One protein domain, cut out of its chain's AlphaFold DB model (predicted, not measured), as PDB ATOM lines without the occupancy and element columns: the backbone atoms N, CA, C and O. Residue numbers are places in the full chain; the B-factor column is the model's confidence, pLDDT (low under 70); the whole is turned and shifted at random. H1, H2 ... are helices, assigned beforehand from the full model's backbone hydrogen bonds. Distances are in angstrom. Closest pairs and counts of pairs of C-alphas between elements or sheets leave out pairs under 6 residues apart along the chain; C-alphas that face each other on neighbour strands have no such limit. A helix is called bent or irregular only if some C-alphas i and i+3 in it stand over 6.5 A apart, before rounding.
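This is residues 9 to 83 of the 111 residues of the protein "LysE family translocator" of Rubrobacteraceae bacterium (UniProt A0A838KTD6). One long helix, H3, makes the longest axis, and H1 and H2 form an arm with a corner between them. The arm packs on H3 near one end, through residues 29 to 34 of H2, while residues 9 to 28 and 56 to 83 stick out. The printed part has 75 residues, with three named helices in the order H1, H2, H3 and no named strand: all helix. It is extended, with a radius of gyration of the C-alphas of 18.4 A and spans of 63 by 28 by 20 A.

H1, residues 9 to 20, begins with C-alpha 9 at (-6.328, 10.307, -14.725) and is 16.1 A long. H2, residues 23 to 36, is 20.5 A long and only just irregular: C-alphas 31 and 34 are 6.7 A apart. H3, residues 44 to 80, runs 53.2 A to C-alpha 80 at (-0.981, 40.059, -32.370).

H1 and H2 are close but not clearly touching, the closest C-alphas, of Gln 19 and Val 25, 7.7 A apart, at a steep tilt of 56 degrees. H2 and H3 touch, closest at the C-alphas of Leu 33 and Val 48, 6.3 A, at a steep tilt of 57 degrees, opposite ways. H1 and H3 are apart. Every O i to N i+4 pair is within hydrogen-bond range in H1 and H3, and 7 of 10 in H2.

The C-alphas of Ser 40 and Gly 83 are farthest apart, 64.0 A. The printed part has no cut and no long link; pLDDT is under 70 at residues 80 to 83.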
ATOM      1  N   SER A   9      -5.658  10.731 -15.953       85.50
ATOM      2  CA  SER A   9      -6.328  10.307 -14.725       85.50
ATOM      3  C   SER A   9      -5.344  10.140 -13.563       85.50
ATOM      4  O   SER A   9      -5.606  10.649 -12.484       85.50
ATOM      5  N   ARG A  10      -4.168   9.538 -13.785       89.62
ATOM      6  CA  ARG A  10      -3.122   9.400 -12.761       89.62
ATOM      7  C   ARG A  10      -2.589  10.756 -12.306       89.62
ATOM      8  O   ARG A  10      -2.425  10.959 -11.109       89.62
ATOM      9  N   VAL A  11      -2.339  11.677 -13.240       88.56
ATOM     10  CA  VAL A  11      -1.884  13.039 -12.905       88.56
ATOM     11  C   VAL A  11      -2.957  13.771 -12.103       88.56
ATOM     12  O   VAL A  11      -2.649  14.315 -11.051       88.56
ATOM     13  N   PHE A  12      -4.217  13.709 -12.535       88.44
ATOM     14  CA  PHE A  12      -5.337  14.313 -11.818       88.44
ATOM     15  C   PHE A  12      -5.511  13.729 -10.412       88.44
ATOM     16  O   PHE A  12      -5.554  14.481  -9.445       88.44
ATOM     17  N   SER A  13      -5.549  12.401 -10.268       89.25
ATOM     18  CA  SER A  13      -5.667  11.743  -8.963       89.25
ATOM     19  C   SER A  13      -4.498  12.086  -8.044       89.25
ATOM     20  O   SER A  13      -4.707  12.310  -6.856       89.25
ATOM     21  N   GLN A  14      -3.279  12.185  -8.580       90.38
ATOM     22  CA  GLN A  14      -2.121  12.624  -7.809       90.38
ATOM     23  C   GLN A  14      -2.265  14.087  -7.374       90.38
ATOM     24  O   GLN A  14      -2.004  14.399  -6.217       90.38
ATOM     25  N   SER A  15      -2.715  14.978  -8.259       86.75
ATOM     26  CA  SER A  15      -2.989  16.377  -7.920       86.75
ATOM     27  C   SER A  15      -4.074  16.509  -6.851       86.75
ATOM     28  O   SER A  15      -3.892  17.269  -5.905       86.75
ATOM     29  N   VAL A  16      -5.165  15.742  -6.954       87.44
ATOM     30  CA  VAL A  16      -6.226  15.698  -5.936       87.44
ATOM     31  C   VAL A  16      -5.658  15.221  -4.608       87.44
ATOM     32  O   VAL A  16      -5.869  15.873  -3.593       87.44
ATOM     33  N   LEU A  17      -4.891  14.130  -4.609       90.00
ATOM     34  CA  LEU A  17      -4.309  13.587  -3.387       90.00
ATOM     35  C   LEU A  17      -3.355  14.587  -2.721       90.00
ATOM     36  O   LEU A  17      -3.452  14.806  -1.519       90.00
ATOM     37  N   VAL A  18      -2.482  15.236  -3.494       89.69
ATOM     38  CA  VAL A  18      -1.562  16.267  -2.984       89.69
ATOM     39  C   VAL A  18      -2.327  17.458  -2.408       89.69
ATOM     40  O   VAL A  18      -1.953  17.963  -1.354       89.69
ATOM     41  N   GLN A  19      -3.404  17.893  -3.065       85.94
ATOM     42  CA  GLN A  19      -4.228  19.008  -2.594       85.94
ATOM     43  C   GLN A  19      -5.018  18.657  -1.329       85.94
ATOM     44  O   GLN A  19      -5.069  19.468  -0.410       85.94
ATOM     45  N   VAL A  20      -5.597  17.456  -1.250       84.44
ATOM     46  CA  VAL A  20      -6.328  16.974  -0.063       84.44
ATOM     47  C   VAL A  20      -5.386  16.803   1.126       84.44
ATOM     48  O   VAL A  20      -5.734  17.161   2.247       84.44
ATOM     49  N   LEU A  21      -4.174  16.303   0.883       87.81
ATOM     50  CA  LEU A  21      -3.146  16.141   1.909       87.81
ATOM     51  C   LEU A  21      -2.386  17.437   2.215       87.81
ATOM     52  O   LEU A  21      -1.456  17.406   3.015       87.81
ATOM     53  N   ASN A  22      -2.740  18.569   1.598       88.81
ATOM     54  CA  ASN A  22      -2.050  19.829   1.824       88.81
ATOM     55  C   ASN A  22      -2.427  20.391   3.209       88.81
ATOM     56  O   ASN A  22      -3.534  20.919   3.379       88.81
ATOM     57  N   PRO A  23      -1.516  20.354   4.203       86.25
ATOM     58  CA  PRO A  23      -1.843  20.771   5.563       86.25
ATOM     59  C   PRO A  23      -2.174  22.262   5.633       86.25
ATOM     60  O   PRO A  23      -2.942  22.681   6.491       86.25
ATOM     61  N   LYS A  24      -1.655  23.076   4.706       89.38
ATOM     62  CA  LYS A  24      -1.944  24.511   4.659       89.38
ATOM     63  C   LYS A  24      -3.414  24.777   4.348       89.38
ATOM     64  O   LYS A  24      -4.022  25.642   4.971       89.38
ATOM     65  N   VAL A  25      -3.977  24.025   3.403       85.38
ATOM     66  CA  VAL A  25      -5.391  24.135   3.024       85.38
ATOM     67  C   VAL A  25      -6.269  23.682   4.188       85.38
ATOM     68  O   VAL A  25      -7.196  24.394   4.567       85.38
ATOM     69  N   ALA A  26      -5.928  22.554   4.816       85.50
ATOM     70  CA  ALA A  26      -6.645  22.056   5.987       85.50
ATOM     71  C   ALA A  26      -6.634  23.064   7.149       85.50
ATOM     72  O   ALA A  26      -7.687  23.360   7.707       85.50
ATOM     73  N   LEU A  27      -5.472  23.642   7.475       89.06
ATOM     74  CA  LEU A  27      -5.338  24.648   8.532       89.06
ATOM     75  C   LEU A  27      -6.117  25.929   8.221       89.06
ATOM     76  O   LEU A  27      -6.741  26.484   9.120       89.06
ATOM     77  N   PHE A  28      -6.129  26.381   6.964       88.44
ATOM     78  CA  PHE A  28      -6.928  27.534   6.543       88.44
ATOM     79  C   PHE A  28      -8.423  27.298   6.779       88.44
ATOM     80  O   PHE A  28      -9.081  28.113   7.424       88.44
ATOM     81  N   PHE A  29      -8.954  26.161   6.318       86.75
ATOM     82  CA  PHE A  29     -10.362  25.824   6.532       86.75
ATOM     83  C   PHE A  29     -10.682  25.579   8.008       86.75
ATOM     84  O   PHE A  29     -11.729  26.021   8.468       86.75
ATOM     85  N   LEU A  30      -9.793  24.941   8.772       86.94
ATOM     86  CA  LEU A  30      -9.982  24.736  10.209       86.94
ATOM     87  C   LEU A  30      -9.947  26.054  10.993       86.94
ATOM     88  O   LEU A  30     -10.631  26.178  12.000       86.94
ATOM     89  N   ALA A  31      -9.183  27.046  10.539       88.44
ATOM     90  CA  ALA A  31      -9.154  28.362  11.166       88.44
ATOM     91  C   ALA A  31     -10.381  29.209  10.801       88.44
ATOM     92  O   ALA A  31     -10.882  29.938  11.653       88.44
ATOM     93  N   LEU A  32     -10.866  29.123   9.556       88.19
ATOM     94  CA  LEU A  32     -11.965  29.956   9.053       88.19
ATOM     95  C   LEU A  32     -13.351  29.360   9.273       88.19
ATOM     96  O   LEU A  32     -14.235  30.061   9.753       88.19
ATOM     97  N   LEU A  33     -13.572  28.093   8.911       87.06
ATOM     98  CA  LEU A  33     -14.915  27.506   8.893       87.06
ATOM     99  C   LEU A  33     -15.590  27.504  10.269       87.06
ATOM    100  O   LEU A  33     -16.750  27.908  10.322       87.06
ATOM    101  N   PRO A  34     -14.922  27.132  11.381       84.38
ATOM    102  CA  PRO A  34     -15.564  27.126  12.695       84.38
ATOM    103  C   PRO A  34     -16.073  28.497  13.142       84.38
ATOM    104  O   PRO A  34     -17.026  28.553  13.907       84.38
ATOM    105  N   GLN A  35     -15.492  29.594  12.640       87.31
ATOM    106  CA  GLN A  35     -15.938  30.952  12.971       87.31
ATOM    107  C   GLN A  35     -17.331  31.267  12.406       87.31
ATOM    108  O   GLN A  35     -18.013  32.153  12.915       87.31
ATOM    109  N   PHE A  36     -17.761  30.541  11.371       87.38
ATOM    110  CA  PHE A  36     -19.064  30.703  10.719       87.38
ATOM    111  C   PHE A  36     -20.072  29.614  11.106       87.38
ATOM    112  O   PHE A  36     -21.200  29.630  10.611       87.38
ATOM    113  N   VAL A  37     -19.679  28.657  11.953       90.12
ATOM    114  CA  VAL A  37     -20.563  27.585  12.421       90.12
ATOM    115  C   VAL A  37     -21.300  28.049  13.670       90.12
ATOM    116  O   VAL A  37     -20.685  28.438  14.659       90.12
ATOM    117  N   ASP A  38     -22.624  27.945  13.643       89.31
ATOM    118  CA  ASP A  38     -23.489  28.235  14.784       89.31
ATOM    119  C   ASP A  38     -24.027  26.916  15.371       89.31
ATOM    120  O   ASP A  38     -24.872  26.266  14.739       89.31
ATOM    121  N   PRO A  39     -23.578  26.503  16.574       84.81
ATOM    122  CA  PRO A  39     -24.030  25.267  17.215       84.81
ATOM    123  C   PRO A  39     -25.538  25.226  17.498       84.81
ATOM    124  O   PRO A  39     -26.102  24.143  17.648       84.81
ATOM    125  N   SER A  40     -26.210  26.381  17.563       87.94
ATOM    126  CA  SER A  40     -27.650  26.467  17.837       87.94
ATOM    127  C   SER A  40     -28.526  26.161  16.615       87.94
ATOM    128  O   SER A  40     -29.717  25.891  16.755       87.94
ATOM    129  N   ARG A  41     -27.941  26.160  15.407       83.31
ATOM    130  CA  ARG A  41     -28.653  26.022  14.122       83.31
ATOM    131  C   ARG A  41     -28.611  24.614  13.520       83.31
ATOM    132  O   ARG A  41     -28.961  24.433  12.356       83.31
ATOM    133  N   GLY A  42     -28.187  23.615  14.291       84.81
ATOM    134  CA  GLY A  42     -28.143  22.211  13.878       84.81
ATOM    135  C   GLY A  42     -26.735  21.620  13.903       84.81
ATOM    136  O   GLY A  42     -25.832  22.140  14.553       84.81
ATOM    137  N   ALA A  43     -26.541  20.500  13.206       89.69
ATOM    138  CA  ALA A  43     -25.286  19.761  13.271       89.69
ATOM    139  C   ALA A  43     -24.121  20.537  12.626       89.69
ATOM    140  O   ALA A  43     -24.154  20.862  11.443       89.69
ATOM    141  N   ALA A  44     -23.050  20.777  13.384       87.44
ATOM    142  CA  ALA A  44     -21.882  21.532  12.920       87.44
ATOM    143  C   ALA A  44     -21.265  20.977  11.619       87.44
ATOM    144  O   ALA A  44     -20.845  21.742  10.753       87.44
ATOM    145  N   TRP A  45     -21.246  19.652  11.442       87.12
ATOM    146  CA  TRP A  45     -20.642  19.016  10.268       87.12
ATOM    147  C   TRP A  45     -21.369  19.358   8.959       87.12
ATOM    148  O   TRP A  45     -20.711  19.504   7.930       87.12
ATOM    149  N   THR A  46     -22.698  19.536   8.974       91.38
ATOM    150  CA  THR A  46     -23.439  19.908   7.757       91.38
ATOM    151  C   THR A  46     -23.124  21.341   7.351       91.38
ATOM    152  O   THR A  46     -22.904  21.604   6.171       91.38
ATOM    153  N   GLN A  47     -23.018  22.252   8.324       91.00
ATOM    154  CA  GLN A  47     -22.621  23.641   8.086       91.00
ATOM    155  C   GLN A  47     -21.208  23.711   7.498       91.00
ATOM    156  O   GLN A  47     -20.996  24.381   6.492       91.00
ATOM    157  N   VAL A  48     -20.260  22.948   8.054       90.56
ATOM    158  CA  VAL A  48     -18.882  22.850   7.536       90.56
ATOM    159  C   VAL A  48     -18.857  22.350   6.090       90.56
ATOM    160  O   VAL A  48     -18.170  22.941   5.259       90.56
ATOM    161  N   VAL A  49     -19.619  21.300   5.762       90.81
ATOM    162  CA  VAL A  49     -19.690  20.765   4.390       90.81
ATOM    163  C   VAL A  49     -20.279  21.794   3.422       90.81
ATOM    164  O   VAL A  49     -19.721  21.998   2.346       90.81
ATOM    165  N   VAL A  50     -21.365  22.477   3.797       93.00
ATOM    166  CA  VAL A  50     -22.010  23.500   2.954       93.00
ATOM    167  C   VAL A  50     -21.093  24.704   2.731       93.00
ATOM    168  O   VAL A  50     -20.933  25.157   1.596       93.00
ATOM    169  N   LEU A  51     -20.454  25.210   3.788       91.69
ATOM    170  CA  LEU A  51     -19.506  26.321   3.695       91.69
ATOM    171  C   LEU A  51     -18.278  25.941   2.855       91.69
ATOM    172  O   LEU A  51     -17.881  26.695   1.966       91.69
ATOM    173  N   GLY A  52     -17.715  24.750   3.076       90.62
ATOM    174  CA  GLY A  52     -16.601  24.225   2.286       90.62
ATOM    175  C   GLY A  52     -16.953  24.075   0.803       90.62
ATOM    176  O   GLY A  52     -16.193  24.519  -0.055       90.62
ATOM    177  N   ALA A  53     -18.131  23.526   0.490       91.88
ATOM    178  CA  ALA A  53     -18.623  23.409  -0.884       91.88
ATOM    179  C   ALA A  53     -18.824  24.781  -1.544       91.88
ATOM    180  O   ALA A  53     -18.446  24.971  -2.698       91.88
ATOM    181  N   THR A  54     -19.358  25.755  -0.803       93.94
ATOM    182  CA  THR A  54     -19.556  27.129  -1.289       93.94
ATOM    183  C   THR A  54     -18.223  27.775  -1.666       93.94
ATOM    184  O   THR A  54     -18.088  28.327  -2.758       93.94
ATOM    185  N   LEU A  55     -17.213  27.651  -0.801       90.44
ATOM    186  CA  LEU A  55     -15.864  28.156  -1.064       90.44
ATOM    187  C   LEU A  55     -15.204  27.443  -2.251       90.44
ATOM    188  O   LEU A  55     -14.576  28.099  -3.080       90.44
ATOM    189  N   ALA A  56     -15.380  26.125  -2.376       89.81
ATOM    190  CA  ALA A  56     -14.855  25.358  -3.503       89.81
ATOM    191  C   ALA A  56     -15.485  25.779  -4.842       89.81
ATOM    192  O   ALA A  56     -14.769  25.936  -5.829       89.81
ATOM    193  N   ILE A  57     -16.804  26.002  -4.879       95.31
ATOM    194  CA  ILE A  57     -17.511  26.487  -6.075       95.31
ATOM    195  C   ILE A  57     -17.030  27.889  -6.446       95.31
ATOM    196  O   ILE A  57     -16.761  28.148  -7.618       95.31
ATOM    197  N   LEU A  58     -16.891  28.778  -5.460       94.94
ATOM    198  CA  LEU A  58     -16.400  30.130  -5.696       94.94
ATOM    199  C   LEU A  58     -14.979  30.109  -6.268       94.94
ATOM    200  O   LEU A  58     -14.734  30.760  -7.278       94.94
ATOM    201  N   GLY A  59     -14.085  29.308  -5.679       91.44
ATOM    202  CA  GLY A  59     -12.720  29.121  -6.171       91.44
ATOM    203  C   GLY A  59     -12.684  28.560  -7.592       91.44
ATOM    204  O   GLY A  59     -11.992  29.095  -8.453       91.44
ATOM    205  N   LEU A  60     -13.494  27.537  -7.882       92.00
ATOM    206  CA  LEU A  60     -13.602  26.978  -9.231       92.00
ATOM    207  C   LEU A  60     -14.090  28.022 -10.243       92.00
ATOM    208  O   LEU A  60     -13.594  28.071 -11.368       92.00
ATOM    209  N   PHE A  61     -15.053  28.857  -9.853       96.94
ATOM    210  CA  PHE A  61     -15.578  29.910 -10.711       96.94
ATOM    211  C   PHE A  61     -14.534  30.997 -10.977       96.94
ATOM    212  O   PHE A  61     -14.327  31.370 -12.132       96.94
ATOM    213  N   THR A  62     -13.843  31.479  -9.942       95.31
ATOM    214  CA  THR A  62     -12.792  32.491 -10.100       95.31
ATOM    215  C   THR A  62     -11.628  31.955 -10.920       95.31
ATOM    216  O   THR A  62     -11.215  32.604 -11.879       95.31
ATOM    217  N   ASP A  63     -11.141  30.754 -10.611       91.75
ATOM    218  CA  ASP A  63     -10.019  30.133 -11.318       91.75
ATOM    219  C   ASP A  63     -10.390  29.822 -12.767       91.75
ATOM    220  O   ASP A  63      -9.602  30.070 -13.679       91.75
ATOM    221  N   GLY A  64     -11.613  29.339 -13.000       93.00
ATOM    222  CA  GLY A  64     -12.158  29.129 -14.337       93.00
ATOM    223  C   GLY A  64     -12.234  30.431 -15.131       93.00
ATOM    224  O   GLY A  64     -11.795  30.478 -16.280       93.00
ATOM    225  N   LEU A  65     -12.718  31.512 -14.515       94.62
ATOM    226  CA  LEU A  65     -12.761  32.830 -15.143       94.62
ATOM    227  C   LEU A  65     -11.352  33.329 -15.485       94.62
ATOM    228  O   LEU A  65     -11.114  33.747 -16.618       94.62
ATOM    229  N   TYR A  66     -10.394  33.223 -14.561       90.56
ATOM    230  CA  TYR A  66      -8.996  33.570 -14.825       90.56
ATOM    231  C   TYR A  66      -8.378  32.708 -15.926       90.56
ATOM    232  O   TYR A  66      -7.650  33.234 -16.765       90.56
ATOM    233  N   ALA A  67      -8.677  31.411 -15.970       90.38
ATOM    234  CA  ALA A  67      -8.184  30.514 -17.009       90.38
ATOM    235  C   ALA A  67      -8.743  30.883 -18.391       90.38
ATOM    236  O   ALA A  67      -7.999  30.899 -19.371       90.38
ATOM    237  N   LEU A  68     -10.029  31.232 -18.477       90.00
ATOM    238  CA  LEU A  68     -10.668  31.667 -19.720       90.00
ATOM    239  C   LEU A  68     -10.145  33.031 -20.179       90.00
ATOM    240  O   LEU A  68      -9.778  33.193 -21.344       90.00
ATOM    241  N   LEU A  69     -10.051  34.004 -19.271       89.56
ATOM    242  CA  LEU A  69      -9.519  35.334 -19.574       89.56
ATOM    243  C   LEU A  69      -8.033  35.270 -19.936       89.56
ATOM    244  O   LEU A  69      -7.611  35.848 -20.930       89.56
ATOM    245  N   GLY A  70      -7.240  34.510 -19.185       86.25
ATOM    246  CA  GLY A  70      -5.825  34.283 -19.469       86.25
ATOM    247  C   GLY A  70      -5.603  33.504 -20.767       86.25
ATOM    248  O   GLY A  70      -4.678  33.814 -21.518       86.25
ATOM    249  N   GLY A  71      -6.467  32.534 -21.074       81.75
ATOM    250  CA  GLY A  71      -6.448  31.776 -22.325       81.75
ATOM    251  C   GLY A  71      -6.756  32.652 -23.535       81.75
ATOM    252  O   GLY A  71      -5.967  32.702 -24.475       81.75
ATOM    253  N   THR A  72      -7.850  33.413 -23.474       80.38
ATOM    254  CA  THR A  72      -8.267  34.338 -24.539       80.38
ATOM    255  C   THR A  72      -7.285  35.494 -24.726       80.38
ATOM    256  O   THR A  72      -6.891  35.771 -25.859       80.38
ATOM    257  N   ALA A  73      -6.813  36.123 -23.645       79.81
ATOM    258  CA  ALA A  73      -5.759  37.136 -23.699       79.81
ATOM    259  C   ALA A  73      -4.448  36.546 -24.235       79.81
ATOM    260  O   ALA A  73      -3.792  37.158 -25.073       79.81
ATOM    261  N   GLY A  74      -4.086  35.333 -23.817       76.75
ATOM    262  CA  GLY A  74      -2.913  34.619 -24.312       76.75
ATOM    263  C   GLY A  74      -2.995  34.316 -25.808       76.75
ATOM    264  O   GLY A  74      -2.017  34.525 -26.526       76.75
ATOM    265  N   ASP A  75      -4.151  33.873 -26.300       77.06
ATOM    266  CA  ASP A  75      -4.392  33.623 -27.725       77.06
ATOM    267  C   ASP A  75      -4.424  34.914 -28.542       77.06
ATOM    268  O   ASP A  75      -3.861  34.963 -29.637       77.06
ATOM    269  N   TRP A  76      -5.022  35.977 -28.006       71.88
ATOM    270  CA  TRP A  76      -5.036  37.298 -28.630       71.88
ATOM    271  C   TRP A  76      -3.626  37.896 -28.721       71.88
ATOM    272  O   TRP A  76      -3.205  38.310 -29.803       71.88
ATOM    273  N   ILE A  77      -2.841  37.835 -27.636       71.88
ATOM    274  CA  ILE A  77      -1.432  38.250 -27.617       71.88
ATOM    275  C   ILE A  77      -0.620  37.408 -28.596       71.88
ATOM    276  O   ILE A  77       0.184  37.970 -29.331       71.88
ATOM    277  N   ARG A  78      -0.817  36.083 -28.657       70.12
ATOM    278  CA  ARG A  78      -0.134  35.215 -29.634       70.12
ATOM    279  C   ARG A  78      -0.464  35.605 -31.076       70.12
ATOM    280  O   ARG A  78       0.452  35.653 -31.895       70.12
ATOM    281  N   LYS A  79      -1.729  35.929 -31.368       70.12
ATOM    282  CA  LYS A  79      -2.185  36.386 -32.692       70.12
ATOM    283  C   LYS A  79      -1.626  37.767 -33.067       70.12
ATOM    284  O   LYS A  79      -1.188  37.940 -34.199       70.12
ATOM    285  N   GLN A  80      -1.572  38.727 -32.136       65.44
ATOM    286  CA  GLN A  80      -0.981  40.059 -32.370       65.44
ATOM    287  C   GLN A  80       0.556  40.086 -32.304       65.44
ATOM    288  O   GLN A  80       1.191  40.950 -32.908       65.44
ATOM    289  N   SER A  81       1.188  39.132 -31.618       55.88
ATOM    290  CA  SER A  81       2.645  39.055 -31.437       55.88
ATOM    291  C   SER A  81       3.408  38.609 -32.685       55.88
ATOM    292  O   SER A  81       4.582  38.273 -32.570       55.88
ATOM    293  N   ALA A  82       2.812  38.616 -33.880       58.22
ATOM    294  CA  ALA A  82       3.534  38.361 -35.128       58.22
ATOM    295  C   ALA A  82       4.783  39.268 -35.274       58.22
ATOM    296  O   ALA A  82       5.809  38.815 -35.786       58.22
ATOM    297  N   GLY A  83       4.762  40.484 -34.708       62.16
ATOM    298  CA  GLY A  83       5.917  41.387 -34.620       62.16
ATOM    299  C   GLY A  83       6.903  41.059 -33.484       62.16
ATOM    300  O   GLY A  83       6.525  40.857 -32.330       62.16
TER     301      GLY A  83